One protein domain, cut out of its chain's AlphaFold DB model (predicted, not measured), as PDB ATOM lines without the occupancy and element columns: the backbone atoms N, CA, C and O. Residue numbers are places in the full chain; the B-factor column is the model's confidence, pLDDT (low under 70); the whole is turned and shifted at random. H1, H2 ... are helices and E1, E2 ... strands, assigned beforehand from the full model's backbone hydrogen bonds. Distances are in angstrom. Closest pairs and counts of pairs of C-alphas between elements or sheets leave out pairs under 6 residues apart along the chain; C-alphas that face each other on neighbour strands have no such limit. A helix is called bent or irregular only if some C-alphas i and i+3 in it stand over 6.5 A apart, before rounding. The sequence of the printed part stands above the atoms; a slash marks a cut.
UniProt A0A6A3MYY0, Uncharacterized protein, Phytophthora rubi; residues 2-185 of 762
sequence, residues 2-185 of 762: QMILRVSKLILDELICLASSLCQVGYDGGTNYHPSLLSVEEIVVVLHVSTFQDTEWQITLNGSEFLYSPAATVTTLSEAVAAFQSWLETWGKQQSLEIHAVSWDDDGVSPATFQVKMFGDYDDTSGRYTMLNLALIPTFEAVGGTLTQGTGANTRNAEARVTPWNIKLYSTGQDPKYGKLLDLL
ATOM      1  N   GLN A   2      -7.420  -3.536   5.378       29.47
ATOM      2  CA  GLN A   2      -8.657  -4.328   5.169       29.47
ATOM      3  C   GLN A   2      -8.528  -5.424   4.091       29.47
ATOM      4  O   GLN A   2      -9.090  -6.501   4.235       29.47
ATOM      5  N   MET A   3      -7.746  -5.175   3.035       25.91
ATOM      6  CA  MET A   3      -7.481  -6.160   1.979       25.91
ATOM      7  C   MET A   3      -6.628  -7.348   2.461       25.91
ATOM      8  O   MET A   3      -6.873  -8.468   2.041       25.91
ATOM      9  N   ILE A   4      -5.678  -7.126   3.380       31.81
ATOM     10  CA  ILE A   4      -4.837  -8.192   3.958       31.81
ATOM     11  C   ILE A   4      -5.661  -9.017   4.955       31.81
ATOM     12  O   ILE A   4      -5.640 -10.238   4.895       31.81
ATOM     13  N   LEU A   5      -6.471  -8.357   5.792       37.16
ATOM     14  CA  LEU A   5      -7.381  -9.025   6.732       37.16
ATOM     15  C   LEU A   5      -8.423  -9.901   6.014       37.16
ATOM     16  O   LEU A   5      -8.675 -11.020   6.451       37.16
ATOM     17  N   ARG A   6      -8.973  -9.439   4.878       42.78
ATOM     18  CA  ARG A   6      -9.895 -10.232   4.044       42.78
ATOM     19  C   ARG A   6      -9.222 -11.437   3.384       42.78
ATOM     20  O   ARG A   6      -9.818 -12.504   3.357       42.78
ATOM     21  N   VAL A   7      -7.998 -11.284   2.876       44.47
ATOM     22  CA  VAL A   7      -7.250 -12.387   2.242       44.47
ATOM     23  C   VAL A   7      -6.855 -13.448   3.271       44.47
ATOM     24  O   VAL A   7      -6.997 -14.635   3.005       44.47
ATOM     25  N   SER A   8      -6.433 -13.041   4.470       51.19
ATOM     26  CA  SER A   8      -6.128 -13.977   5.556       51.19
ATOM     27  C   SER A   8      -7.362 -14.732   6.055       51.19
ATOM     28  O   SER A   8      -7.241 -15.918   6.331       51.19
ATOM     29  N   LYS A   9      -8.538 -14.089   6.133       54.97
ATOM     30  CA  LYS A   9      -9.801 -14.758   6.502       54.97
ATOM     31  C   LYS A   9     -10.157 -15.872   5.510       54.97
ATOM     32  O   LYS A   9     -10.322 -17.012   5.914       54.97
ATOM     33  N   LEU A  10     -10.135 -15.563   4.211       57.00
ATOM     34  CA  LEU A  10     -10.456 -16.526   3.151       57.00
ATOM     35  C   LEU A  10      -9.510 -17.739   3.135       57.00
ATOM     36  O   LEU A  10      -9.966 -18.867   2.995       57.00
ATOM     37  N   ILE A  11      -8.203 -17.528   3.338       62.41
ATOM     38  CA  ILE A  11      -7.217 -18.623   3.405       62.41
ATOM     39  C   ILE A  11      -7.456 -19.520   4.629       62.41
ATOM     40  O   ILE A  11      -7.301 -20.737   4.549       62.41
ATOM     41  N   LEU A  12      -7.818 -18.934   5.775       64.19
ATOM     42  CA  LEU A  12      -8.109 -19.693   6.991       64.19
ATOM     43  C   LEU A  12      -9.387 -20.533   6.826       64.19
ATOM     44  O   LEU A  12      -9.385 -21.710   7.188       64.19
ATOM     45  N   ASP A  13     -10.428 -19.981   6.205       63.75
ATOM     46  CA  ASP A  13     -11.675 -20.699   5.913       63.75
ATOM     47  C   ASP A  13     -11.444 -21.861   4.923       63.75
ATOM     48  O   ASP A  13     -11.939 -22.976   5.124       63.75
ATOM     49  N   GLU A  14     -10.604 -21.657   3.900       67.12
ATOM     50  CA  GLU A  14     -10.183 -22.714   2.970       67.12
ATOM     51  C   GLU A  14      -9.420 -23.847   3.673       67.12
ATOM     52  O   GLU A  14      -9.664 -25.025   3.396       67.12
ATOM     53  N   LEU A  15      -8.527 -23.531   4.617       70.19
ATOM     54  CA  LEU A  15      -7.788 -24.538   5.386       70.19
ATOM     55  C   LEU A  15      -8.712 -25.383   6.272       70.19
ATOM     56  O   LEU A  15      -8.538 -26.604   6.334       70.19
ATOM     57  N   ILE A  16      -9.716 -24.768   6.906       67.88
ATOM     58  CA  ILE A  16     -10.751 -25.487   7.670       67.88
ATOM     59  C   ILE A  16     -11.530 -26.420   6.740       67.88
ATOM     60  O   ILE A  16     -11.718 -27.600   7.055       67.88
ATOM     61  N   CYS A  17     -11.940 -25.928   5.570       66.25
ATOM     62  CA  CYS A  17     -12.659 -26.719   4.576       66.25
ATOM     63  C   CYS A  17     -11.841 -27.944   4.120       66.25
ATOM     64  O   CYS A  17     -12.327 -29.081   4.183       66.25
ATOM     65  N   LEU A  18     -10.574 -27.743   3.744       69.12
ATOM     66  CA  LEU A  18      -9.667 -28.802   3.288       69.12
ATOM     67  C   LEU A  18      -9.379 -29.842   4.376       69.12
ATOM     68  O   LEU A  18      -9.355 -31.042   4.087       69.12
ATOM     69  N   ALA A  19      -9.199 -29.403   5.621       68.19
ATOM     70  CA  ALA A  19      -8.982 -30.294   6.756       68.19
ATOM     71  C   ALA A  19     -10.241 -31.089   7.126       68.19
ATOM     72  O   ALA A  19     -10.164 -32.248   7.533       68.19
ATOM     73  N   SER A  20     -11.422 -30.493   6.952       61.03
ATOM     74  CA  SER A  20     -12.685 -31.171   7.234       61.03
ATOM     75  C   SER A  20     -12.954 -32.321   6.252       61.03
ATOM     76  O   SER A  20     -13.457 -33.364   6.655       61.03
ATOM     77  N   SER A  21     -12.559 -32.205   4.986       57.34
ATOM     78  CA  SER A  21     -12.950 -33.166   3.940       57.34
ATOM     79  C   SER A  21     -11.979 -34.343   3.755       57.34
ATOM     80  O   SER A  21     -12.062 -35.046   2.750       57.34
ATOM     81  N   LEU A  22     -11.046 -34.568   4.700       62.88
ATOM     82  CA  LEU A  22      -9.957 -35.557   4.575       62.88
ATOM     83  C   LEU A  22      -9.246 -35.450   3.212       62.88
ATOM     84  O   LEU A  22      -8.882 -36.453   2.591       62.88
ATOM     85  N   CYS A  23      -9.081 -34.220   2.718       65.06
ATOM     86  CA  CYS A  23      -8.503 -33.985   1.408       65.06
ATOM     87  C   CYS A  23      -7.063 -34.497   1.380       65.06
ATOM     88  O   CYS A  23      -6.228 -34.113   2.202       65.06
ATOM     89  N   GLN A  24      -6.753 -35.333   0.390       72.38
ATOM     90  CA  GLN A  24      -5.369 -35.682   0.104       72.38
ATOM     91  C   GLN A  24      -4.659 -34.445  -0.437       72.38
ATOM     92  O   GLN A  24      -5.042 -33.914  -1.485       72.38
ATOM     93  N   VAL A  25      -3.633 -34.004   0.282       72.75
ATOM     94  CA  VAL A  25      -2.911 -32.744   0.045       72.75
ATOM     95  C   VAL A  25      -1.484 -32.945  -0.484       72.75
ATOM     96  O   VAL A  25      -0.752 -31.980  -0.721       72.75
ATOM     97  N   GLY A  26      -1.105 -34.199  -0.739       71.12
ATOM     98  CA  GLY A  26       0.115 -34.588  -1.450       71.12
ATOM     99  C   GLY A  26      -0.160 -35.012  -2.899       71.12
ATOM    100  O   GLY A  26      -1.290 -35.347  -3.243       71.12
ATOM    101  N   TYR A  27       0.879 -34.995  -3.740       66.81
ATOM    102  CA  TYR A  27       0.850 -35.576  -5.089       66.81
ATOM    103  C   TYR A  27       1.329 -37.031  -5.072       66.81
ATOM    104  O   TYR A  27       2.306 -37.344  -4.388       66.81
ATOM    105  N   ASP A  28       0.690 -37.891  -5.871       59.59
ATOM    106  CA  ASP A  28       1.076 -39.295  -6.025       59.59
ATOM    107  C   ASP A  28       2.330 -39.432  -6.896       59.59
ATOM    108  O   ASP A  28       2.320 -39.157  -8.096       59.59
ATOM    109  N   GLY A  29       3.431 -39.866  -6.281       54.22
ATOM    110  CA  GLY A  29       4.728 -40.039  -6.940       54.22
ATOM    111  C   GLY A  29       5.171 -41.491  -7.172       54.22
ATOM    112  O   GLY A  29       6.311 -41.697  -7.583       54.22
ATOM    113  N   GLY A  30       4.341 -42.509  -6.900       56.06
ATOM    114  CA  GLY A  30       4.721 -43.920  -7.090       56.06
ATOM    115  C   GLY A  30       3.749 -44.949  -6.493       56.06
ATOM    116  O   GLY A  30       2.813 -44.597  -5.786       56.06
ATOM    117  N   THR A  31       3.984 -46.239  -6.774       50.28
ATOM    118  CA  THR A  31       3.024 -47.356  -6.606       50.28
ATOM    119  C   THR A  31       2.691 -47.786  -5.168       50.28
ATOM    120  O   THR A  31       1.826 -48.637  -5.012       50.28
ATOM    121  N   ASN A  32       3.327 -47.227  -4.129       54.00
ATOM    122  CA  ASN A  32       3.104 -47.588  -2.715       54.00
ATOM    123  C   ASN A  32       3.046 -46.338  -1.809       54.00
ATOM    124  O   ASN A  32       3.839 -46.213  -0.877       54.00
ATOM    125  N   TYR A  33       2.167 -45.378  -2.107       58.19
ATOM    126  CA  TYR A  33       2.047 -44.134  -1.336       58.19
ATOM    127  C   TYR A  33       0.773 -44.134  -0.466       58.19
ATOM    128  O   TYR A  33      -0.315 -44.443  -0.946       58.19
ATOM    129  N   HIS A  34       0.908 -43.788   0.819       61.97
ATOM    130  CA  HIS A  34      -0.199 -43.517   1.747       61.97
ATOM    131  C   HIS A  34      -0.570 -42.018   1.736       61.97
ATOM    132  O   HIS A  34       0.317 -41.168   1.704       61.97
ATOM    133  N   PRO A  35      -1.853 -41.637   1.787       70.94
ATOM    134  CA  PRO A  35      -2.252 -40.240   1.631       70.94
ATOM    135  C   PRO A  35      -1.689 -39.331   2.730       70.94
ATOM    136  O   PRO A  35      -1.697 -39.682   3.909       70.94
ATOM    137  N   SER A  36      -1.243 -38.135   2.334       76.56
ATOM    138  CA  SER A  36      -1.004 -37.033   3.273       76.56
ATOM    139  C   SER A  36      -2.299 -36.273   3.494       76.56
ATOM    140  O   SER A  36      -2.935 -35.855   2.522       76.56
ATOM    141  N   LEU A  37      -2.676 -36.111   4.756       77.38
ATOM    142  CA  LEU A  37      -3.949 -35.549   5.180       77.38
ATOM    143  C   LEU A  37      -3.707 -34.313   6.041       77.38
ATOM    144  O   LEU A  37      -2.830 -34.305   6.910       77.38
ATOM    145  N   LEU A  38      -4.491 -33.271   5.775       76.56
ATOM    146  CA  LEU A  38      -4.552 -32.075   6.603       76.56
ATOM    147  C   LEU A  38      -5.574 -32.306   7.722       76.56
ATOM    148  O   LEU A  38      -6.689 -32.744   7.450       76.56
ATOM    149  N   SER A  39      -5.201 -32.003   8.961       73.31
ATOM    150  CA  SER A  39      -6.096 -32.003  10.118       73.31
ATOM    151  C   SER A  39      -6.006 -30.669  10.841       73.31
ATOM    152  O   SER A  39      -4.917 -30.121  11.021       73.31
ATOM    153  N   VAL A  40      -7.153 -30.175  11.285       72.12
ATOM    154  CA  VAL A  40      -7.266 -29.043  12.203       72.12
ATOM    155  C   VAL A  40      -7.761 -29.634  13.513       72.12
ATOM    156  O   VAL A  40      -8.872 -30.159  13.561       72.12
ATOM    157  N   GLU A  41      -6.910 -29.623  14.539       67.31
ATOM    158  CA  GLU A  41      -7.262 -30.171  15.856       67.31
ATOM    159  C   GLU A  41      -8.060 -29.162  16.679       67.31
ATOM    160  O   GLU A  41      -9.024 -29.554  17.322       67.31
ATOM    161  N   GLU A  42      -7.695 -27.881  16.609       73.38
ATOM    162  CA  GLU A  42      -8.314 -26.782  17.353       73.38
ATOM    163  C   GLU A  42      -8.187 -25.489  16.535       73.38
ATOM    164  O   GLU A  42      -7.115 -25.206  15.986       73.38
ATOM    165  N   ILE A  43      -9.267 -24.707  16.443       77.06
ATOM    166  CA  ILE A  43      -9.257 -23.384  15.780       77.06
ATOM    167  C   ILE A  43      -9.169 -22.217  16.770       77.06
ATOM    168  O   ILE A  43      -9.062 -21.058  16.367       77.06
ATOM    169  N   VAL A  44      -9.259 -22.540  18.058       84.38
ATOM    170  CA  VAL A  44      -9.222 -21.602  19.173       84.38
ATOM    171  C   VAL A  44      -7.792 -21.149  19.454       84.38
ATOM    172  O   VAL A  44      -6.835 -21.902  19.279       84.38
ATOM    173  N   VAL A  45      -7.642 -19.910  19.910       86.81
ATOM    174  CA  VAL A  45      -6.408 -19.423  20.531       86.81
ATOM    175  C   VAL A  45      -6.582 -19.495  22.044       86.81
ATOM    176  O   VAL A  45      -7.495 -18.875  22.587       86.81
ATOM    177  N   VAL A  46      -5.719 -20.246  22.723       86.88
ATOM    178  CA  VAL A  46      -5.773 -20.451  24.174       86.88
ATOM    179  C   VAL A  46      -4.740 -19.568  24.860       86.88
ATOM    180  O   VAL A  46      -3.538 -19.686  24.630       86.88
ATOM    181  N   LEU A  47      -5.201 -18.682  25.729       86.25
ATOM    182  CA  LEU A  47      -4.393 -17.819  26.573       86.25
ATOM    183  C   LEU A  47      -4.386 -18.383  27.996       86.25
ATOM    184  O   LEU A  47      -5.412 -18.386  28.664       86.25
ATOM    185  N   HIS A  48      -3.231 -18.829  28.474       86.88
ATOM    186  CA  HIS A  48      -3.028 -19.219  29.867       86.88
ATOM    187  C   HIS A  48      -2.499 -18.020  30.641       86.88
ATOM    188  O   HIS A  48      -1.399 -17.555  30.346       86.88
ATOM    189  N   VAL A  49      -3.244 -17.534  31.624       86.19
ATOM    190  CA  VAL A  49      -2.853 -16.387  32.448       86.19
ATOM    191  C   VAL A  49      -2.613 -16.848  33.878       86.19
ATOM    192  O   VAL A  49      -3.386 -17.631  34.417       86.19
ATOM    193  N   SER A  50      -1.546 -16.345  34.486       87.25
ATOM    194  CA  SER A  50      -1.254 -16.412  35.916       87.25
ATOM    195  C   SER A  50      -1.267 -14.983  36.448       87.25
ATOM    196  O   SER A  50      -0.468 -14.176  35.981       87.25
ATOM    197  N   THR A  51      -2.160 -14.649  37.379       85.75
ATOM    198  CA  THR A  51      -2.331 -13.275  37.884       85.75
ATOM    199  C   THR A  51      -2.395 -13.230  39.408       85.75
ATOM    200  O   THR A  51      -2.870 -14.169  40.049       85.75
ATOM    201  N   PHE A  52      -1.925 -12.133  40.000       86.62
ATOM    202  CA  PHE A  52      -2.137 -11.813  41.411       86.62
ATOM    203  C   PHE A  52      -3.275 -10.799  41.557       86.62
ATOM    204  O   PHE A  52      -3.792 -10.276  40.567       86.62
ATOM    205  N   GLN A  53      -3.658 -10.524  42.805       85.88
ATOM    206  CA  GLN A  53      -4.778  -9.645  43.139       85.88
ATOM    207  C   GLN A  53      -4.598  -8.211  42.615       85.88
ATOM    208  O   GLN A  53      -5.569  -7.581  42.207       85.88
ATOM    209  N   ASP A  54      -3.368  -7.695  42.622       86.94
ATOM    210  CA  ASP A  54      -3.037  -6.316  42.254       86.94
ATOM    211  C   ASP A  54      -2.300  -6.201  40.909       86.94
ATOM    212  O   ASP A  54      -1.839  -5.117  40.564       86.94
ATOM    213  N   THR A  55      -2.169  -7.294  40.146       89.25
ATOM    214  CA  THR A  55      -1.432  -7.297  38.874       89.25
ATOM    215  C   THR A  55      -2.094  -6.384  37.840       89.25
ATOM    216  O   THR A  55      -3.279  -6.521  37.532       89.25
ATOM    217  N   GLU A  56      -1.296  -5.499  37.244       91.81
ATOM    218  CA  GLU A  56      -1.695  -4.679  36.100       91.81
ATOM    219  C   GLU A  56      -1.249  -5.332  34.790       91.81
ATOM    220  O   GLU A  56      -0.107  -5.786  34.665       91.81
ATOM    221  N   TRP A  57      -2.139  -5.342  33.797       90.62
ATOM    222  CA  TRP A  57      -1.915  -5.997  32.509       90.62
ATOM    223  C   TRP A  57      -1.926  -4.987  31.369       90.62
ATOM    224  O   TRP A  57      -2.882  -4.231  31.200       90.62
ATOM    225  N   GLN A  58      -0.890  -5.021  30.542       91.75
ATOM    226  CA  GLN A  58      -0.844  -4.343  29.258       91.75
ATOM    227  C   GLN A  58      -1.149  -5.347  28.146       91.75
ATOM    228  O   GLN A  58      -0.516  -6.398  28.039       91.75
ATOM    229  N   ILE A  59      -2.117  -5.003  27.304       89.81
ATOM    230  CA  ILE A  59      -2.440  -5.732  26.084       89.81
ATOM    231  C   ILE A  59      -2.002  -4.901  24.891       89.81
ATOM    232  O   ILE A  59      -2.424  -3.754  24.743       89.81
ATOM    233  N   THR A  60      -1.241  -5.510  23.989       88.12
ATOM    234  CA  THR A  60      -0.897  -4.901  22.705       88.12
ATOM    235  C   THR A  60      -1.583  -5.658  21.578       88.12
ATOM    236  O   THR A  60      -1.363  -6.853  21.381       88.12
ATOM    237  N   LEU A  61      -2.415  -4.952  20.813       85.44
ATOM    238  CA  LEU A  61      -3.129  -5.473  19.648       85.44
ATOM    239  C   LEU A  61      -2.926  -4.511  18.478       85.44
ATOM    240  O   LEU A  61      -3.221  -3.323  18.588       85.44
ATOM    241  N   ASN A  62      -2.403  -5.002  17.349       81.69
ATOM    242  CA  ASN A  62      -2.095  -4.172  16.173       81.69
ATOM    243  C   ASN A  62      -1.252  -2.913  16.490       81.69
ATOM    244  O   ASN A  62      -1.434  -1.862  15.877       81.69
ATOM    245  N   GLY A  63      -0.341  -3.000  17.465       78.62
ATOM    246  CA  GLY A  63       0.498  -1.876  17.897       78.62
ATOM    247  C   GLY A  63      -0.228  -0.797  18.712       78.62
ATOM    248  O   GLY A  63       0.376   0.229  19.008       78.62
ATOM    249  N   SER A  64      -1.499  -1.011  19.065       85.81
ATOM    250  CA  SER A  64      -2.219  -0.212  20.060       85.81
ATOM    251  C   SER A  64      -2.113  -0.882  21.423       85.81
ATOM    252  O   SER A  64      -2.234  -2.104  21.513       85.81
ATOM    253  N   GLU A  65      -1.901  -0.083  22.462       89.62
ATOM    254  CA  GLU A  65      -1.718  -0.548  23.835       89.62
ATOM    255  C   GLU A  65      -2.967  -0.246  24.666       89.62
ATOM    256  O   GLU A  65      -3.512   0.859  24.622       89.62
ATOM    257  N   PHE A  66      -3.412  -1.235  25.433       90.25
ATOM    258  CA  PHE A  66      -4.559  -1.165  26.328       90.25
ATOM    259  C   PHE A  66      -4.110  -1.588  27.719       90.25
ATOM    260  O   PHE A  66      -3.429  -2.599  27.864       90.25
ATOM    261  N   LEU A  67      -4.487  -0.819  28.737       91.50
ATOM    262  CA  LEU A  67      -4.076  -1.071  30.113       91.50
ATOM    263  C   LEU A  67      -5.276  -1.500  30.955       91.50
ATOM    264  O   LEU A  67      -6.325  -0.853  30.926       91.50
ATOM    265  N   TYR A  68      -5.085  -2.562  31.725       90.94
ATOM    266  CA  TYR A  68      -5.944  -2.962  32.825       90.94
ATOM    267  C   TYR A  68      -5.238  -2.689  34.150       90.94
ATOM    268  O   TYR A  68      -4.141  -3.199  34.386       90.94
ATOM    269  N   SER A  69      -5.916  -1.947  35.025       90.88
ATOM    270  CA  SER A  69      -5.519  -1.750  36.417       90.88
ATOM    271  C   SER A  69      -6.662  -2.210  37.329       90.88
ATOM    272  O   SER A  69      -7.797  -1.759  37.131       90.88
ATOM    273  N   PRO A  70      -6.403  -3.076  38.326       87.19
ATOM    274  CA  PRO A  70      -7.409  -3.479  39.306       87.19
ATOM    275  C   PRO A  70      -7.987  -2.276  40.066       87.19
ATOM    276  O   PRO A  70      -7.267  -1.351  40.447       87.19
ATOM    277  N   ALA A  71      -9.299  -2.282  40.312       85.69
ATOM    278  CA  ALA A  71      -9.937  -1.234  41.104       85.69
ATOM    279  C   ALA A  71      -9.537  -1.348  42.585       85.69
ATOM    280  O   ALA A  71      -9.442  -2.444  43.127       85.69
ATOM    281  N   ALA A  72      -9.398  -0.211  43.276       76.88
ATOM    282  CA  ALA A  72      -9.050  -0.182  44.703       76.88
ATOM    283  C   ALA A  72     -10.084  -0.874  45.621       76.88
ATOM    284  O   ALA A  72      -9.799  -1.128  46.787       76.88
ATOM    285  N   THR A  73     -11.285  -1.154  45.106       77.44
ATOM    286  CA  THR A  73     -12.368  -1.875  45.787       77.44
ATOM    287  C   THR A  73     -12.228  -3.397  45.727       77.44
ATOM    288  O   THR A  73     -12.995  -4.086  46.384       77.44
ATOM    289  N   VAL A  74     -11.288  -3.929  44.938       77.50
ATOM    290  CA  VAL A  74     -11.034  -5.369  44.802       77.50
ATOM    291  C   VAL A  74     -10.155  -5.840  45.959       77.50
ATOM    292  O   VAL A  74      -8.971  -5.502  46.042       77.50
ATOM    293  N   THR A  75     -10.726  -6.628  46.867       76.56
ATOM    294  CA  THR A  75     -10.074  -7.013  48.131       76.56
ATOM    295  C   THR A  75      -9.692  -8.485  48.209       76.56
ATOM    296  O   THR A  75      -8.866  -8.841  49.053       76.56
ATOM    297  N   THR A  76     -10.201  -9.317  47.299       81.69
ATOM    298  CA  THR A  76      -9.855 -10.741  47.206       81.69
ATOM    299  C   THR A  76      -9.295 -11.112  45.830       81.69
ATOM    300  O   THR A  76      -9.535 -10.428  44.833       81.69
ATOM    301  N   LEU A  77      -8.538 -12.215  45.760       78.88
ATOM    302  CA  LEU A  77      -8.014 -12.746  44.494       78.88
ATOM    303  C   LEU A  77      -9.153 -13.164  43.548       78.88
ATOM    304  O   LEU A  77      -9.095 -12.846  42.365       78.88
ATOM    305  N   SER A  78     -10.216 -13.774  44.081       78.56
ATOM    306  CA  SER A  78     -11.416 -14.159  43.325       78.56
ATOM    307  C   SER A  78     -12.152 -12.954  42.711       78.56
ATOM    308  O   SER A  78     -12.535 -12.988  41.540       78.56
ATOM    309  N   GLU A  79     -12.276 -11.843  43.446       81.19
ATOM    310  CA  GLU A  79     -12.829 -10.589  42.909       81.19
ATOM    311  C   GLU A  79     -11.951 -10.004  41.793       81.19
ATOM    312  O   GLU A  79     -12.472  -9.541  40.777       81.19
ATOM    313  N   ALA A  80     -10.622 -10.041  41.950       80.19
ATOM    314  CA  ALA A  80      -9.675  -9.528  40.953       80.19
ATOM    315  C   ALA A  80      -9.741 -10.318  39.645       80.19
ATOM    316  O   ALA A  80      -9.719  -9.751  38.553       80.19
ATOM    317  N   VAL A  81      -9.865 -11.632  39.787       79.94
ATOM    318  CA  VAL A  81     -10.079 -12.613  38.731       79.94
ATOM    319  C   VAL A  81     -11.357 -12.307  37.941       79.94
ATOM    320  O   VAL A  81     -11.300 -12.131  36.721       79.94
ATOM    321  N   ALA A  82     -12.494 -12.158  38.627       81.31
ATOM    322  CA  ALA A  82     -13.774 -11.859  37.990       81.31
ATOM    323  C   ALA A  82     -13.771 -10.479  37.307       81.31
ATOM    324  O   ALA A  82     -14.287 -10.321  36.196       81.31
ATOM    325  N   ALA A  83     -13.143  -9.482  37.938       84.25
ATOM    326  CA  ALA A  83     -12.997  -8.142  37.379       84.25
ATOM    327  C   ALA A  83     -12.141  -8.140  36.103       84.25
ATOM    328  O   ALA A  83     -12.525  -7.527  35.103       84.25
ATOM    329  N   PHE A  84     -11.020  -8.868  36.103       85.31
ATOM    330  CA  PHE A  84     -10.154  -8.975  34.934       85.31
ATOM    331  C   PHE A  84     -10.836  -9.722  33.784       85.31
ATOM    332  O   PHE A  84     -10.740  -9.288  32.637       85.31
ATOM    333  N   GLN A  85     -11.592 -10.787  34.078       82.06
ATOM    334  CA  GLN A  85     -12.398 -11.496  33.082       82.06
ATOM    335  C   GLN A  85     -13.416 -10.570  32.415       82.06
ATOM    336  O   GLN A  85     -13.451 -10.466  31.191       82.06
ATOM    337  N   SER A  86     -14.223  -9.880  33.222       84.69
ATOM    338  CA  SER A  86     -15.253  -8.965  32.726       84.69
ATOM    339  C   SER A  86     -14.650  -7.858  31.857       84.69
ATOM    340  O   SER A  86     -15.169  -7.534  30.782       84.69
ATOM    341  N   TRP A  87     -13.497  -7.322  32.270       88.25
ATOM    342  CA  TRP A  87     -12.753  -6.358  31.471       88.25
ATOM    343  C   TRP A  87     -12.267  -6.955  30.144       88.25
ATOM    344  O   TRP A  87     -12.468  -6.332  29.100       88.25
ATOM    345  N   LEU A  88     -11.688  -8.159  30.155       86.12
ATOM    346  CA  LEU A  88     -11.154  -8.814  28.959       86.12
ATOM    347  C   LEU A  88     -12.259  -9.158  27.950       86.12
ATOM    348  O   LEU A  88     -12.095  -8.906  26.759       86.12
ATOM    349  N   GLU A  89     -13.403  -9.669  28.409       83.56
ATOM    350  CA  GLU A  89     -14.579  -9.939  27.569       83.56
ATOM    351  C   GLU A  89     -15.150  -8.648  26.963       83.56
ATOM    352  O   GLU A  89     -15.501  -8.600  25.780       83.56
ATOM    353  N   THR A  90     -15.203  -7.570  27.752       84.38
ATOM    354  CA  THR A  90     -15.656  -6.253  27.287       84.38
ATOM    355  C   THR A  90     -14.705  -5.673  26.243       84.38
ATOM    356  O   THR A  90     -15.147  -5.201  25.192       84.38
ATOM    357  N   TRP A  91     -13.399  -5.732  26.506       87.25
ATOM    358  CA  TRP A  91     -12.362  -5.302  25.575       87.25
ATOM    359  C   TRP A  91     -12.409  -6.118  24.278       87.25
ATOM    360  O   TRP A  91     -12.417  -5.534  23.195       87.25
ATOM    361  N   GLY A  92     -12.539  -7.445  24.369       80.69
ATOM    362  CA  GLY A  92     -12.659  -8.340  23.217       80.69
ATOM    363  C   GLY A  92     -13.807  -7.948  22.290       80.69
ATOM    364  O   GLY A  92     -13.587  -7.723  21.098       80.69
ATOM    365  N   LYS A  93     -15.006  -7.725  22.845       77.69
ATOM    366  CA  LYS A  93     -16.181  -7.267  22.080       77.69
ATOM    367  C   LYS A  93     -15.926  -5.951  21.341       77.69
ATOM    368  O   LYS A  93     -16.323  -5.814  20.185       77.69
ATOM    369  N   GLN A  94     -15.228  -4.998  21.962       81.75
ATOM    370  CA  GLN A  94     -14.866  -3.725  21.316       81.75
ATOM    371  C   GLN A  94     -13.894  -3.910  20.144       81.75
ATOM    372  O   GLN A  94     -13.906  -3.111  19.208       81.75
ATOM    373  N   GLN A  95     -13.074  -4.963  20.175       79.25
ATOM    374  CA  GLN A  95     -12.116  -5.302  19.121       79.25
ATOM    375  C   GLN A  95     -12.663  -6.308  18.093       79.25
ATOM    376  O   GLN A  95     -11.910  -6.746  17.226       79.25
ATOM    377  N   SER A  96     -13.961  -6.646  18.141       71.50
ATOM    378  CA  SER A  96     -14.569  -7.711  17.316       71.50
ATOM    379  C   SER A  96     -13.904  -9.083  17.521       71.50
ATOM    380  O   SER A  96     -13.704  -9.835  16.573       71.50
ATOM    381  N   LEU A  97     -13.526  -9.389  18.765       74.56
ATOM    382  CA  LEU A  97     -12.969 -10.671  19.187       74.56
ATOM    383  C   LEU A  97     -13.965 -11.388  20.091       74.56
ATOM    384  O   LEU A  97     -14.448 -10.803  21.064       74.56
ATOM    385  N   GLU A  98     -14.223 -12.662  19.809       77.81
ATOM    386  CA  GLU A  98     -15.007 -13.499  20.711       77.81
ATOM    387  C   GLU A  98     -14.079 -14.138  21.748       77.81
ATOM    388  O   GLU A  98     -13.168 -14.894  21.398       77.81
ATOM    389  N   ILE A  99     -14.305 -13.819  23.023       80.12
ATOM    390  CA  ILE A  99     -13.469 -14.242  24.149       80.12
ATOM    391  C   ILE A  99     -14.338 -14.984  25.167       80.12
ATOM    392  O   ILE A  99     -15.340 -14.451  25.636       80.12
ATOM    393  N   HIS A 100     -13.928 -16.198  25.533       73.31
ATOM    394  CA  HIS A 100     -14.577 -17.026  26.548       73.31
ATOM    395  C   HIS A 100     -13.559 -17.498  27.588       73.31
ATOM    396  O   HIS A 100     -12.599 -18.190  27.249       73.31
ATOM    397  N   ALA A 101     -13.760 -17.169  28.863       65.56
ATOM    398  CA  ALA A 101     -12.938 -17.716  29.940       65.56
ATOM    399  C   ALA A 101     -13.309 -19.180  30.236       65.56
ATOM    400  O   ALA A 101     -14.484 -19.551  30.247       65.56
ATOM    401  N   VAL A 102     -12.306 -20.022  30.486       63.84
ATOM    402  CA  VAL A 102     -12.460 -21.442  30.817       63.84
ATOM    403  C   VAL A 102     -11.668 -21.759  32.079       63.84
ATOM    404  O   VAL A 102     -10.443 -21.811  32.043       63.84
ATOM    405  N   SER A 103     -12.421 -22.031  33.154       59.28
ATOM    406  CA  SER A 103     -12.013 -22.550  34.473       59.28
ATOM    407  C   SER A 103     -10.878 -21.817  35.205       59.28
ATOM    408  O   SER A 103      -9.822 -21.524  34.650       59.28
ATOM    409  N   TRP A 104     -11.091 -21.608  36.502       64.00
ATOM    410  CA  TRP A 104     -10.128 -21.028  37.432       64.00
ATOM    411  C   TRP A 104      -9.639 -22.113  38.379       64.00
ATOM    412  O   TRP A 104     -10.460 -22.852  38.922       64.00
ATOM    413  N   ASP A 105      -8.329 -22.186  38.587       57.12
ATOM    414  CA  ASP A 105      -7.757 -22.906  39.722       57.12
ATOM    415  C   ASP A 105      -7.321 -21.839  40.736       57.12
ATOM    416  O   ASP A 105      -6.292 -21.175  40.558       57.12
ATOM    417  N   ASP A 106      -8.186 -21.576  41.721       57.97
ATOM    418  CA  ASP A 106      -7.927 -20.651  42.827       57.97
ATOM    419  C   ASP A 106      -7.794 -21.454  44.121       57.97
ATOM    420  O   ASP A 106      -8.744 -21.640  44.879       57.97
ATOM    421  N   ASP A 107      -6.578 -21.930  44.381       56.88
ATOM    422  CA  ASP A 107      -6.229 -22.552  45.659       56.88
ATOM    423  C   ASP A 107      -6.171 -21.524  46.812       56.88
ATOM    424  O   ASP A 107      -5.790 -21.877  47.928       56.88
ATOM    425  N   GLY A 108      -6.452 -20.233  46.569       56.12
ATOM    426  CA  GLY A 108      -6.463 -19.151  47.561       56.12
ATOM    427  C   GLY A 108      -5.092 -18.752  48.122       56.12
ATOM    428  O   GLY A 108      -5.005 -17.848  48.953       56.12
ATOM    429  N   VAL A 109      -4.004 -19.420  47.713       57.44
ATOM    430  CA  VAL A 109      -2.663 -19.288  48.332       57.44
ATOM    431  C   VAL A 109      -1.540 -19.053  47.294       57.44
ATOM    432  O   VAL A 109      -0.353 -19.060  47.620       57.44
ATOM    433  N   SER A 110      -1.854 -18.844  46.013       65.00
ATOM    434  CA  SER A 110      -0.878 -18.688  44.912       65.00
ATOM    435  C   SER A 110      -1.520 -17.964  43.718       65.00
ATOM    436  O   SER A 110      -2.744 -17.874  43.712       65.00
ATOM    437  N   PRO A 111      -0.759 -17.412  42.740       74.00
ATOM    438  CA  PRO A 111      -1.352 -16.673  41.624       74.00
ATOM    439  C   PRO A 111      -2.442 -17.505  40.966       74.00
ATOM    440  O   PRO A 111      -2.216 -18.678  40.659       74.00
ATOM    441  N   ALA A 112      -3.598 -16.880  40.764       79.06
ATOM    442  CA  ALA A 112      -4.728 -17.511  40.117       79.06
ATOM    443  C   ALA A 112      -4.335 -17.818  38.675       79.06
ATOM    444  O   ALA A 112      -3.889 -16.927  37.941       79.06
ATOM    445  N   THR A 113      -4.484 -19.081  38.284       79.50
ATOM    446  CA  THR A 113      -4.223 -19.515  36.915       79.50
ATOM    447  C   THR A 113      -5.520 -19.848  36.208       79.50
ATOM    448  O   THR A 113      -6.373 -20.537  36.766       79.50
ATOM    449  N   PHE A 114      -5.658 -19.385  34.971       75.50
ATOM    450  CA  PHE A 114      -6.854 -19.619  34.173       75.50
ATOM    451  C   PHE A 114      -6.555 -19.644  32.684       75.50
ATOM    452  O   PHE A 114      -5.499 -19.196  32.228       75.50
ATOM    453  N   GLN A 115      -7.501 -20.191  31.927       82.44
ATOM    454  CA  GLN A 115      -7.431 -20.246  30.477       82.44
ATOM    455  C   GLN A 115      -8.502 -19.350  29.867       82.44
ATOM    456  O   GLN A 115      -9.637 -19.298  30.329       82.44
ATOM    457  N   VAL A 116      -8.153 -18.664  28.790       83.25
ATOM    458  CA  VAL A 116      -9.077 -17.874  27.984       83.25
ATOM    459  C   VAL A 116      -9.016 -18.386  26.558       83.25
ATOM    460  O   VAL A 116      -7.945 -18.522  25.976       83.25
ATOM    461  N   LYS A 117     -10.177 -18.672  25.990       85.81
ATOM    462  CA  LYS A 117     -10.356 -19.140  24.622       85.81
ATOM    463  C   LYS A 117     -10.796 -17.974  23.749       85.81
ATOM    464  O   LYS A 117     -11.793 -17.324  24.052       85.81
ATOM    465  N   MET A 118     -10.053 -17.704  22.681       85.94
ATOM    466  CA  MET A 118     -10.339 -16.635  21.723       85.94
ATOM    467  C   MET A 118     -10.616 -17.223  20.338       85.94
ATOM    468  O   MET A 118      -9.864 -18.074  19.855       85.94
ATOM    469  N   PHE A 119     -11.674 -16.744  19.689       83.19
ATOM    470  CA  PHE A 119     -12.111 -17.182  18.361       83.19
ATOM    471  C   PHE A 119     -12.149 -16.009  17.369       83.19
ATOM    472  O   PHE A 119     -12.107 -14.842  17.766       83.19
ATOM    473  N   GLY A 120     -12.185 -16.320  16.067       78.56
ATOM    474  CA  GLY A 120     -12.436 -15.337  15.009       78.56
ATOM    475  C   GLY A 120     -13.916 -14.952  14.894       78.56
ATOM    476  O   GLY A 120     -14.694 -15.159  15.821       78.56
ATOM    477  N   ASP A 121     -14.319 -14.406  13.744       77.19
ATOM    478  CA  ASP A 121     -15.724 -14.064  13.486       77.19
ATOM    479  C   ASP A 121     -16.593 -15.327  13.388       77.19
ATOM    480  O   ASP A 121     -16.116 -16.392  13.003       77.19
ATOM    481  N   TYR A 122     -17.895 -15.203  13.646       74.56
ATOM    482  CA  TYR A 122     -18.846 -16.264  13.318       74.56
ATOM    483  C   TYR A 122     -19.220 -16.228  11.830       74.56
ATOM    484  O   TYR A 122     -19.578 -15.169  11.309       74.56
ATOM    485  N   ASP A 123     -19.136 -17.371  11.153       72.12
ATOM    486  CA  ASP A 123     -19.564 -17.562   9.770       72.12
ATOM    487  C   ASP A 123     -20.901 -18.311   9.718       72.12
ATOM    488  O   ASP A 123     -20.981 -19.513   9.986       72.12
ATOM    489  N   ASP A 124     -21.947 -17.586   9.316       63.38
ATOM    490  CA  ASP A 124     -23.305 -18.112   9.161       63.38
ATOM    491  C   ASP A 124     -23.392 -19.211   8.081       63.38
ATOM    492  O   ASP A 124     -24.309 -20.028   8.110       63.38
ATOM    493  N   THR A 125     -22.434 -19.275   7.147       62.44
ATOM    494  CA  THR A 125     -22.428 -20.259   6.048       62.44
ATOM    495  C   THR A 125     -21.973 -21.641   6.511       62.44
ATOM    496  O   THR A 125     -22.520 -22.657   6.085       62.44
ATOM    497  N   SER A 126     -20.950 -21.700   7.365       61.12
ATOM    498  CA  SER A 126     -20.424 -22.951   7.925       61.12
ATOM    499  C   SER A 126     -21.013 -23.304   9.295       61.12
ATOM    500  O   SER A 126     -20.817 -24.425   9.779       61.12
ATOM    501  N   GLY A 127     -21.732 -22.368   9.922       66.06
ATOM    502  CA  GLY A 127     -22.345 -22.535  11.236       66.06
ATOM    503  C   GLY A 127     -21.331 -22.533  12.389       66.06
ATOM    504  O   GLY A 127     -21.572 -23.168  13.423       66.06
ATOM    505  N   ARG A 128     -20.163 -21.894  12.216       72.44
ATOM    506  CA  ARG A 128     -19.028 -21.954  13.159       72.44
ATOM    507  C   ARG A 128     -18.269 -20.636  13.266       72.44
ATOM    508  O   ARG A 128     -18.310 -19.804  12.368       72.44
ATOM    509  N   TYR A 129     -17.516 -20.481  14.349       78.00
ATOM    510  CA  TYR A 129     -16.474 -19.460  14.430       78.00
ATOM    511  C   TYR A 129     -15.294 -19.808  13.514       78.00
ATOM    512  O   TYR A 129     -14.934 -20.977  13.373       78.00
ATOM    513  N   THR A 130     -14.673 -18.798  12.909       75.75
ATOM    514  CA  THR A 130     -13.458 -18.950  12.102       75.75
ATOM    515  C   THR A 130     -12.213 -18.976  12.990       75.75
ATOM    516  O   THR A 130     -12.237 -18.563  14.153       75.75
ATOM    517  N   MET A 131     -11.077 -19.408  12.434       79.12
ATOM    518  CA  MET A 131      -9.781 -19.215  13.095       79.12
ATOM    519  C   MET A 131      -9.507 -17.722  13.302       79.12
ATOM    520  O   MET A 131      -9.763 -16.901  12.413       79.12
ATOM    521  N   LEU A 132      -8.948 -17.369  14.462       81.06
ATOM    522  CA  LEU A 132      -8.526 -16.000  14.728       81.06
ATOM    523  C   LEU A 132      -7.333 -15.634  13.831       81.06
ATOM    524  O   LEU A 132      -6.342 -16.367  13.741       81.06
ATOM    525  N   ASN A 133      -7.424 -14.487  13.155       76.31
ATOM    526  CA  ASN A 133      -6.332 -13.974  12.334       76.31
ATOM    527  C   ASN A 133      -5.093 -13.728  13.211       76.31
ATOM    528  O   ASN A 133      -5.204 -13.079  14.245       76.31
ATOM    529  N   LEU A 134      -3.909 -14.177  12.774       74.50
ATOM    530  CA  LEU A 134      -2.651 -13.994  13.513       74.50
ATOM    531  C   LEU A 134      -2.362 -12.528  13.872       74.50
ATOM    532  O   LEU A 134      -1.804 -12.262  14.929       74.50
ATOM    533  N   ALA A 135      -2.753 -11.573  13.020       74.88
ATOM    534  CA  ALA A 135      -2.589 -10.144  13.302       74.88
ATOM    535  C   ALA A 135      -3.483  -9.651  14.456       74.88
ATOM    536  O   ALA A 135      -3.215  -8.612  15.050       74.88
ATOM    537  N   LEU A 136      -4.549 -10.391  14.756       78.75
ATOM    538  CA  LEU A 136      -5.512 -10.092  15.807       78.75
ATOM    539  C   LEU A 136      -5.260 -10.892  17.091       78.75
ATOM    540  O   LEU A 136      -6.088 -10.849  17.991       78.75
ATOM    541  N   ILE A 137      -4.137 -11.612  17.188       84.56
ATOM    542  CA  ILE A 137      -3.734 -12.277  18.427       84.56
ATOM    543  C   ILE A 137      -3.030 -11.245  19.322       84.56
ATOM    544  O   ILE A 137      -1.949 -10.775  18.957       84.56
ATOM    545  N   PRO A 138      -3.615 -10.871  20.475       85.31
ATOM    546  CA  PRO A 138      -3.000  -9.912  21.382       85.31
ATOM    547  C   PRO A 138      -1.763 -10.481  22.082       85.31
ATOM    548  O   PRO A 138      -1.697 -11.671  22.399       85.31
ATOM    549  N   THR A 139      -0.803  -9.609  22.384       87.25
ATOM    550  CA  THR A 139       0.281  -9.904  23.327       87.25
ATOM    551  C   THR A 139      -0.048  -9.319  24.690       87.25
ATOM    552  O   THR A 139      -0.565  -8.208  24.769       87.25
ATOM    553  N   PHE A 140       0.288 -10.051  25.748       88.00
ATOM    554  CA  PHE A 140      -0.005  -9.681  27.127       88.00
ATOM    555  C   PHE A 140       1.295  -9.529  27.905       88.00
ATOM    556  O   PHE A 140       2.166 -10.398  27.830       88.00
ATOM    557  N   GLU A 141       1.397  -8.460  28.678       89.31
ATOM    558  CA  GLU A 141       2.533  -8.191  29.549       89.31
ATOM    559  C   GLU A 141       2.028  -7.721  30.914       89.31
ATOM    560  O   GLU A 141       1.142  -6.871  30.996       89.31
ATOM    561  N   ALA A 142       2.567  -8.289  31.990       88.75
ATOM    562  CA  ALA A 142       2.308  -7.797  33.337       88.75
ATOM    563  C   ALA A 142       3.236  -6.601  33.598       88.75
ATOM    564  O   ALA A 142       4.459  -6.750  33.578       88.75
ATOM    565  N   VAL A 143       2.662  -5.417  33.814       90.12
ATOM    566  CA  VAL A 143       3.401  -4.137  33.813       90.12
ATOM    567  C   VAL A 143       3.419  -3.419  35.160       90.12
ATOM    568  O   VAL A 143       4.195  -2.480  35.343       90.12
ATOM    569  N   GLY A 144       2.614  -3.873  36.118       86.31
ATOM    570  CA  GLY A 144       2.484  -3.252  37.435       86.31
ATOM    571  C   GLY A 144       1.887  -4.190  38.485       86.31
ATOM    572  O   GLY A 144       1.487  -5.315  38.179       86.31
ATOM    573  N   GLY A 145       1.866  -3.731  39.740       87.06
ATOM    574  CA  GLY A 145       1.449  -4.535  40.895       87.06
ATOM    575  C   GLY A 145       2.436  -5.650  41.256       87.06
ATOM    576  O   GLY A 145       3.651  -5.519  41.060       87.06
ATOM    577  N   THR A 146       1.927  -6.765  41.785       86.50
ATOM    578  CA  THR A 146       2.733  -7.961  42.052       86.50
ATOM    579  C   THR A 146       3.030  -8.699  40.748       86.50
ATOM    580  O   THR A 146       2.130  -9.213  40.085       86.50
ATOM    581  N   LEU A 147       4.318  -8.780  40.400       84.56
ATOM    582  CA  LEU A 147       4.809  -9.493  39.210       84.56
ATOM    583  C   LEU A 147       5.401 -10.868  39.541       84.56
ATOM    584  O   LEU A 147       5.424 -11.762  38.697       84.56
ATOM    585  N   THR A 148       5.876 -11.053  40.772       83.88
ATOM    586  CA  THR A 148       6.534 -12.283  41.221       83.88
ATOM    587  C   THR A 148       6.301 -12.496  42.714       83.88
ATOM    588  O   THR A 148       6.431 -11.560  43.501       83.88
ATOM    589  N   GLN A 149       6.038 -13.738  43.123       79.88
ATOM    590  CA  GLN A 149       5.911 -14.139  44.527       79.88
ATOM    591  C   GLN A 149       6.673 -15.449  44.793       79.88
ATOM    592  O   GLN A 149       6.653 -16.371  43.979       79.88
ATOM    593  N   GLY A 150       7.346 -15.545  45.946       76.81
ATOM    594  CA  GLY A 150       8.118 -16.726  46.363       76.81
ATOM    595  C   GLY A 150       9.640 -16.557  46.252       76.81
ATOM    596  O   GLY A 150      10.143 -15.487  45.916       76.81
ATOM    597  N   THR A 151      10.394 -17.610  46.588       70.56
ATOM    598  CA  THR A 151      11.864 -17.630  46.492       70.56
ATOM    599  C   THR A 151      12.377 -18.948  45.900       70.56
ATOM    600  O   THR A 151      11.816 -20.022  46.128       70.56
ATOM    601  N   GLY A 152      13.472 -18.882  45.133       70.44
ATOM    602  CA  GLY A 152      14.145 -20.062  44.578       70.44
ATOM    603  C   GLY A 152      13.285 -20.835  43.570       70.44
ATOM    604  O   GLY A 152      12.714 -20.247  42.656       70.44
ATOM    605  N   ALA A 153      13.195 -22.159  43.731       65.38
ATOM    606  CA  ALA A 153      12.458 -23.048  42.823       65.38
ATOM    607  C   ALA A 153      10.921 -22.886  42.876       65.38
ATOM    608  O   ALA A 153      10.238 -23.393  41.994       65.38
ATOM    609  N   ASN A 154      10.391 -22.162  43.869       69.44
ATOM    610  CA  ASN A 154       8.952 -21.926  44.055       69.44
ATOM    611  C   ASN A 154       8.529 -20.508  43.633       69.44
ATOM    612  O   ASN A 154       7.489 -20.016  44.064       69.44
ATOM    613  N   THR A 155       9.362 -19.825  42.847       77.88
ATOM    614  CA  THR A 155       9.052 -18.492  42.325       77.88
ATOM    615  C   THR A 155       7.920 -18.607  41.306       77.88
ATOM    616  O   THR A 155       8.083 -19.286  40.291       77.88
ATOM    617  N   ARG A 156       6.781 -17.960  41.566       80.62
ATOM    618  CA  ARG A 156       5.665 -17.857  40.617       80.62
ATOM    619  C   ARG A 156       5.574 -16.438  40.073       80.62
ATOM    620  O   ARG A 156       5.753 -15.485  40.828       80.62
ATOM    621  N   ASN A 157       5.294 -16.314  38.782       85.50
ATOM    622  CA  ASN A 157       5.247 -15.036  38.081       85.50
ATOM    623  C   ASN A 157       3.835 -14.739  37.590       85.50
ATOM    624  O   ASN A 157       3.083 -15.662  37.274       85.50
ATOM    625  N   ALA A 158       3.521 -13.453  37.477       86.12
ATOM    626  CA  ALA A 158       2.428 -13.001  36.646       86.12
ATOM    627  C   ALA A 158       2.857 -13.203  35.190       86.12
ATOM    628  O   ALA A 158       3.792 -12.555  34.717       86.12
ATOM    629  N   GLU A 159       2.247 -14.160  34.498       88.19
ATOM    630  CA  GLU A 159       2.604 -14.480  33.118       88.19
ATOM    631  C   GLU A 159       1.380 -14.838  32.287       88.19
ATOM    632  O   GLU A 159       0.403 -15.384  32.789       88.19
ATOM    633  N   ALA A 160       1.455 -14.527  31.000       86.56
ATOM    634  CA  ALA A 160       0.434 -14.850  30.025       86.56
ATOM    635  C   ALA A 160       1.088 -15.597  28.858       86.56
ATOM    636  O   ALA A 160       2.013 -15.092  28.218       86.56
ATOM    637  N   ARG A 161       0.630 -16.819  28.583       87.19
ATOM    638  CA  ARG A 161       1.106 -17.653  27.474       87.19
ATOM    639  C   ARG A 161       0.001 -17.823  26.453       87.19
ATOM    640  O   ARG A 161      -1.050 -18.371  26.766       87.19
ATOM    641  N   VAL A 162       0.265 -17.393  25.226       85.88
ATOM    642  CA  VAL A 162      -0.672 -17.534  24.111       85.88
ATOM    643  C   VAL A 162      -0.292 -18.749  23.273       85.88
ATOM    644  O   VAL A 162       0.818 -18.827  22.749       85.88
ATOM    645  N   THR A 163      -1.233 -19.672  23.117       87.00
ATOM    646  CA  THR A 163      -1.137 -20.839  22.242       87.00
ATOM    647  C   THR A 163      -2.107 -20.638  21.076       87.00
ATOM    648  O   THR A 163      -3.318 -20.647  21.299       87.00
ATOM    649  N   PRO A 164      -1.625 -20.388  19.844       82.88
ATOM    650  CA  PRO A 164      -2.499 -20.236  18.685       82.88
ATOM    651  C   PRO A 164      -3.120 -21.579  18.266       82.88
ATOM    652  O   PRO A 164      -2.758 -22.634  18.786       82.88
ATOM    653  N   TRP A 165      -4.017 -21.528  17.281       80.25
ATOM    654  CA  TRP A 165      -4.630 -22.702  16.657       80.25
ATOM    655  C   TRP A 165      -3.597 -23.715  16.127       80.25
ATOM    656  O   TRP A 165      -2.464 -23.366  15.781       80.25
ATOM    657  N   ASN A 166      -3.999 -24.988  16.030       75.06
ATOM    658  CA  ASN A 166      -3.105 -26.112  15.733       75.06
ATOM    659  C   ASN A 166      -3.531 -26.866  14.462       75.06
ATOM    660  O   ASN A 166      -4.514 -27.616  14.451       75.06
ATOM    661  N   ILE A 167      -2.756 -26.682  13.389       74.81
ATOM    662  CA  ILE A 167      -2.945 -27.356  12.099       74.81
ATOM    663  C   ILE A 167      -1.820 -28.370  11.903       74.81
ATOM    664  O   ILE A 167      -0.640 -28.016  11.914       74.81
ATOM    665  N   LYS A 168      -2.183 -29.635  11.670       76.50
ATOM    666  CA  LYS A 168      -1.236 -30.734  11.462       76.50
ATOM    667  C   LYS A 168      -1.381 -31.353  10.085       76.50
ATOM    668  O   LYS A 168      -2.470 -31.494   9.537       76.50
ATOM    669  N   LEU A 169      -0.247 -31.800   9.564       78.69
ATOM    670  CA  LEU A 169      -0.162 -32.613   8.364       78.69
ATOM    671  C   LEU A 169       0.358 -33.991   8.769       78.69
ATOM    672  O   LEU A 169       1.434 -34.089   9.361       78.69
ATOM    673  N   TYR A 170      -0.387 -35.049   8.463       76.81
ATOM    674  CA  TYR A 170      -0.000 -36.410   8.832       76.81
ATOM    675  C   TYR A 170      -0.079 -37.372   7.648       76.81
ATOM    676  O   TYR A 170      -0.794 -37.148   6.672       76.81
ATOM    677  N   SER A 171       0.708 -38.442   7.731       74.62
ATOM    678  CA  SER A 171       0.771 -39.532   6.762       74.62
ATOM    679  C   SER A 171       1.211 -40.801   7.495       74.62
ATOM    680  O   SER A 171       1.978 -40.735   8.456       74.62
ATOM    681  N   THR A 172       0.727 -41.965   7.071       74.44
ATOM    682  CA  THR A 172       1.094 -43.250   7.684       74.44
ATOM    683  C   THR A 172       2.280 -43.867   6.946       74.44
ATOM    684  O   THR A 172       2.249 -44.003   5.728       74.44
ATOM    685  N   GLY A 173       3.332 -44.254   7.674       67.12
ATOM    686  CA  GLY A 173       4.472 -44.999   7.117       67.12
ATOM    687  C   GLY A 173       5.447 -44.193   6.246       67.12
ATOM    688  O   GLY A 173       6.361 -44.787   5.681       67.12
ATOM    689  N   GLN A 174       5.278 -42.869   6.136       74.25
ATOM    690  CA  GLN A 174       6.152 -41.981   5.355       74.25
ATOM    691  C   GLN A 174       5.982 -40.500   5.720       74.25
ATOM    692  O   GLN A 174       4.965 -40.119   6.302       74.25
ATOM    693  N   ASP A 175       6.929 -39.667   5.276       76.06
ATOM    694  CA  ASP A 175       6.874 -38.213   5.445       76.06
ATOM    695  C   ASP A 175       5.692 -37.587   4.681       76.06
ATOM    696  O   ASP A 175       5.516 -37.874   3.484       76.06
ATOM    697  N   PRO A 176       4.923 -36.684   5.318       77.00
ATOM    698  CA  PRO A 176       3.814 -36.024   4.654       77.00
ATOM    699  C   PRO A 176       4.277 -35.126   3.494       77.00
ATOM    700  O   PRO A 176       5.299 -34.439   3.568       77.00
ATOM    701  N   LYS A 177       3.501 -35.101   2.410       79.31
ATOM    702  CA  LYS A 177       3.694 -34.236   1.240       79.31
ATOM    703  C   LYS A 177       2.555 -33.223   1.159       79.31
ATOM    704  O   LYS A 177       1.402 -33.556   1.410       79.31
ATOM    705  N   TYR A 178       2.893 -31.995   0.773       74.25
ATOM    706  CA  TYR A 178       1.982 -30.842   0.771       74.25
ATOM    707  C   TYR A 178       1.967 -30.078  -0.561       74.25
ATOM    708  O   TYR A 178       1.427 -28.980  -0.641       74.25
ATOM    709  N   GLY A 179       2.570 -30.630  -1.622       72.12
ATOM    710  CA  GLY A 179       2.647 -29.950  -2.922       72.12
ATOM    711  C   GLY A 179       1.269 -29.584  -3.483       72.12
ATOM    712  O   GLY A 179       1.083 -28.477  -3.973       72.12
ATOM    713  N   LYS A 180       0.278 -30.466  -3.316       71.44
ATOM    714  CA  LYS A 180      -1.095 -30.217  -3.762       71.44
ATOM    715  C   LYS A 180      -1.809 -29.183  -2.884       71.44
ATOM    716  O   LYS A 180      -2.597 -28.416  -3.414       71.44
ATOM    717  N   LEU A 181      -1.509 -29.099  -1.581       73.75
ATOM    718  CA  LEU A 181      -1.991 -27.998  -0.728       73.75
ATOM    719  C   LEU A 181      -1.487 -26.641  -1.224       73.75
ATOM    720  O   LEU A 181      -2.269 -25.703  -1.316       73.75
ATOM    721  N   LEU A 182      -0.198 -26.538  -1.556       74.06
ATOM    722  CA  LEU A 182       0.378 -25.287  -2.057       74.06
ATOM    723  C   LEU A 182      -0.247 -24.861  -3.383       74.06
ATOM    724  O   LEU A 182      -0.518 -23.679  -3.571       74.06
ATOM    725  N   ASP A 183      -0.517 -25.816  -4.271       68.88
ATOM    726  CA  ASP A 183      -1.173 -25.516  -5.540       68.88
ATOM    727  C   ASP A 183      -2.650 -25.139  -5.352       68.88
ATOM    728  O   ASP A 183      -3.126 -24.219  -6.012       68.88
ATOM    729  N   LEU A 184      -3.359 -25.772  -4.410       67.88
ATOM    730  CA  LEU A 184      -4.728 -25.391  -4.045       67.88
ATOM    731  C   LEU A 184      -4.790 -23.967  -3.476       67.88
ATOM    732  O   LEU A 184      -5.634 -23.191  -3.908       67.88
ATOM    733  N   LEU A 185      -3.874 -23.605  -2.573       67.75
ATOM    734  CA  LEU A 185      -3.797 -22.257  -1.999       67.75
ATOM    735  C   LEU A 185      -3.316 -21.204  -3.014       67.75
ATOM    736  O   LEU A 185      -3.678 -20.036  -2.920       67.75
TER     737      LEU A 185
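AT A GLANCE: This is residues 2 to 185 of the 762 residues of an uncharacterized protein of Phytophthora rubi (UniProt A0A6A3MYY0). Picture two lobes joined by a long bent ribbon: the larger is a loose, partial sandwich in which the sheet E4 E3 E7 and helix H2 both cover the sheet E5 E6 E2 E8, and the smaller holds the pair E1 E9 with H1 and H3. The ribbon is made where E1 runs on into E2 and E8 runs on into E9. The printed part has 184 residues, in the order H1 E1 E2 E3 E4 H2 E5 E6 E7 E8 E9 H3; its three sheets are antiparallel and its class is mixed, helices and strands. The whole is loose, with a radius of gyration of the C-alphas of 20.6 A, and spans 68 by 41 by 27 A.

IN THESE COORDINATES: Find C-alpha 2 at (-8.657, -4.328, 5.169); from there H1, residues 2 to 20, runs 27.2 A. Next come E1, residues 37 to 42, and E2, residues 45 to 51, 18.9 A long. E3 is residues 56 to 61 and E4 residues 64 to 68. At C-alpha 77, (-8.014, -12.746, 44.494), H2 begins and runs 25.8 A to residue 94. E5, residues 98 to 105, measures 22.4 A and E6, residues 112 to 119, 23.0 A. Then read E7, 139 to 144, E8, 159 to 163, E9, 166 to 170, and H3, 179 to 185, ending at (-3.797, -22.257, -1.999).

HOW THE PARTS SIT: Start at the strongly twisted sheet E5 E6 E2 E8. Look for N 100 and O 117, 2.8 A, in the hairpin E5 and E6, N 47 and O 116, 2.8 A, between E2 and E6, and N 48 and O 161, 2.8 A, between E2 and E8. H2 is on this sheet, making two layers, a helix on one face of a sheet; its height is 8.4 A, and it runs along the strands over E6, at 15 degrees on the local plane. The closest C-alphas of H2 and E5 are Glu 89 and Ile 99, 5.6 A. The sheet E4 E3 E7 makes a sandwich with it, two sheets face to face, best planes 40 degrees apart; the closest C-alphas of E7 and E8 are Phe 140 and Ala 160, 5.9 A. Here N 59 and O 66 are 2.8 A apart in the hairpin E3 and E4, and N 58 and O 141 2.8 A between E3 and E7. E1 and E9 pair with N 39 and O 168 at 2.8 A. The closest C-alphas of H1 and E1 are Ala 19 and Ser 39, 4.7 A. H1 and H3 are close but not clearly touching, Ile 11 to Leu 185 being their closest C-alphas at 7.4 A, with a steep tilt of 47 degrees, opposite ways. H1 and H2 are apart. In H1, H2 and H3 every O i to N i+4 pair is within hydrogen-bond range.

THE WHOLE: The C-alphas of Thr 31 and Thr 73, the two farthest apart, are 71.1 A from each other. The printed part has no cut. The links H1 to E1, E6 to E7 and E7 to E8 are long. The mean pLDDT of the printed part is 75.0; look for values under 70 in 50 residues, among them 2 to 14 and 101 to 110.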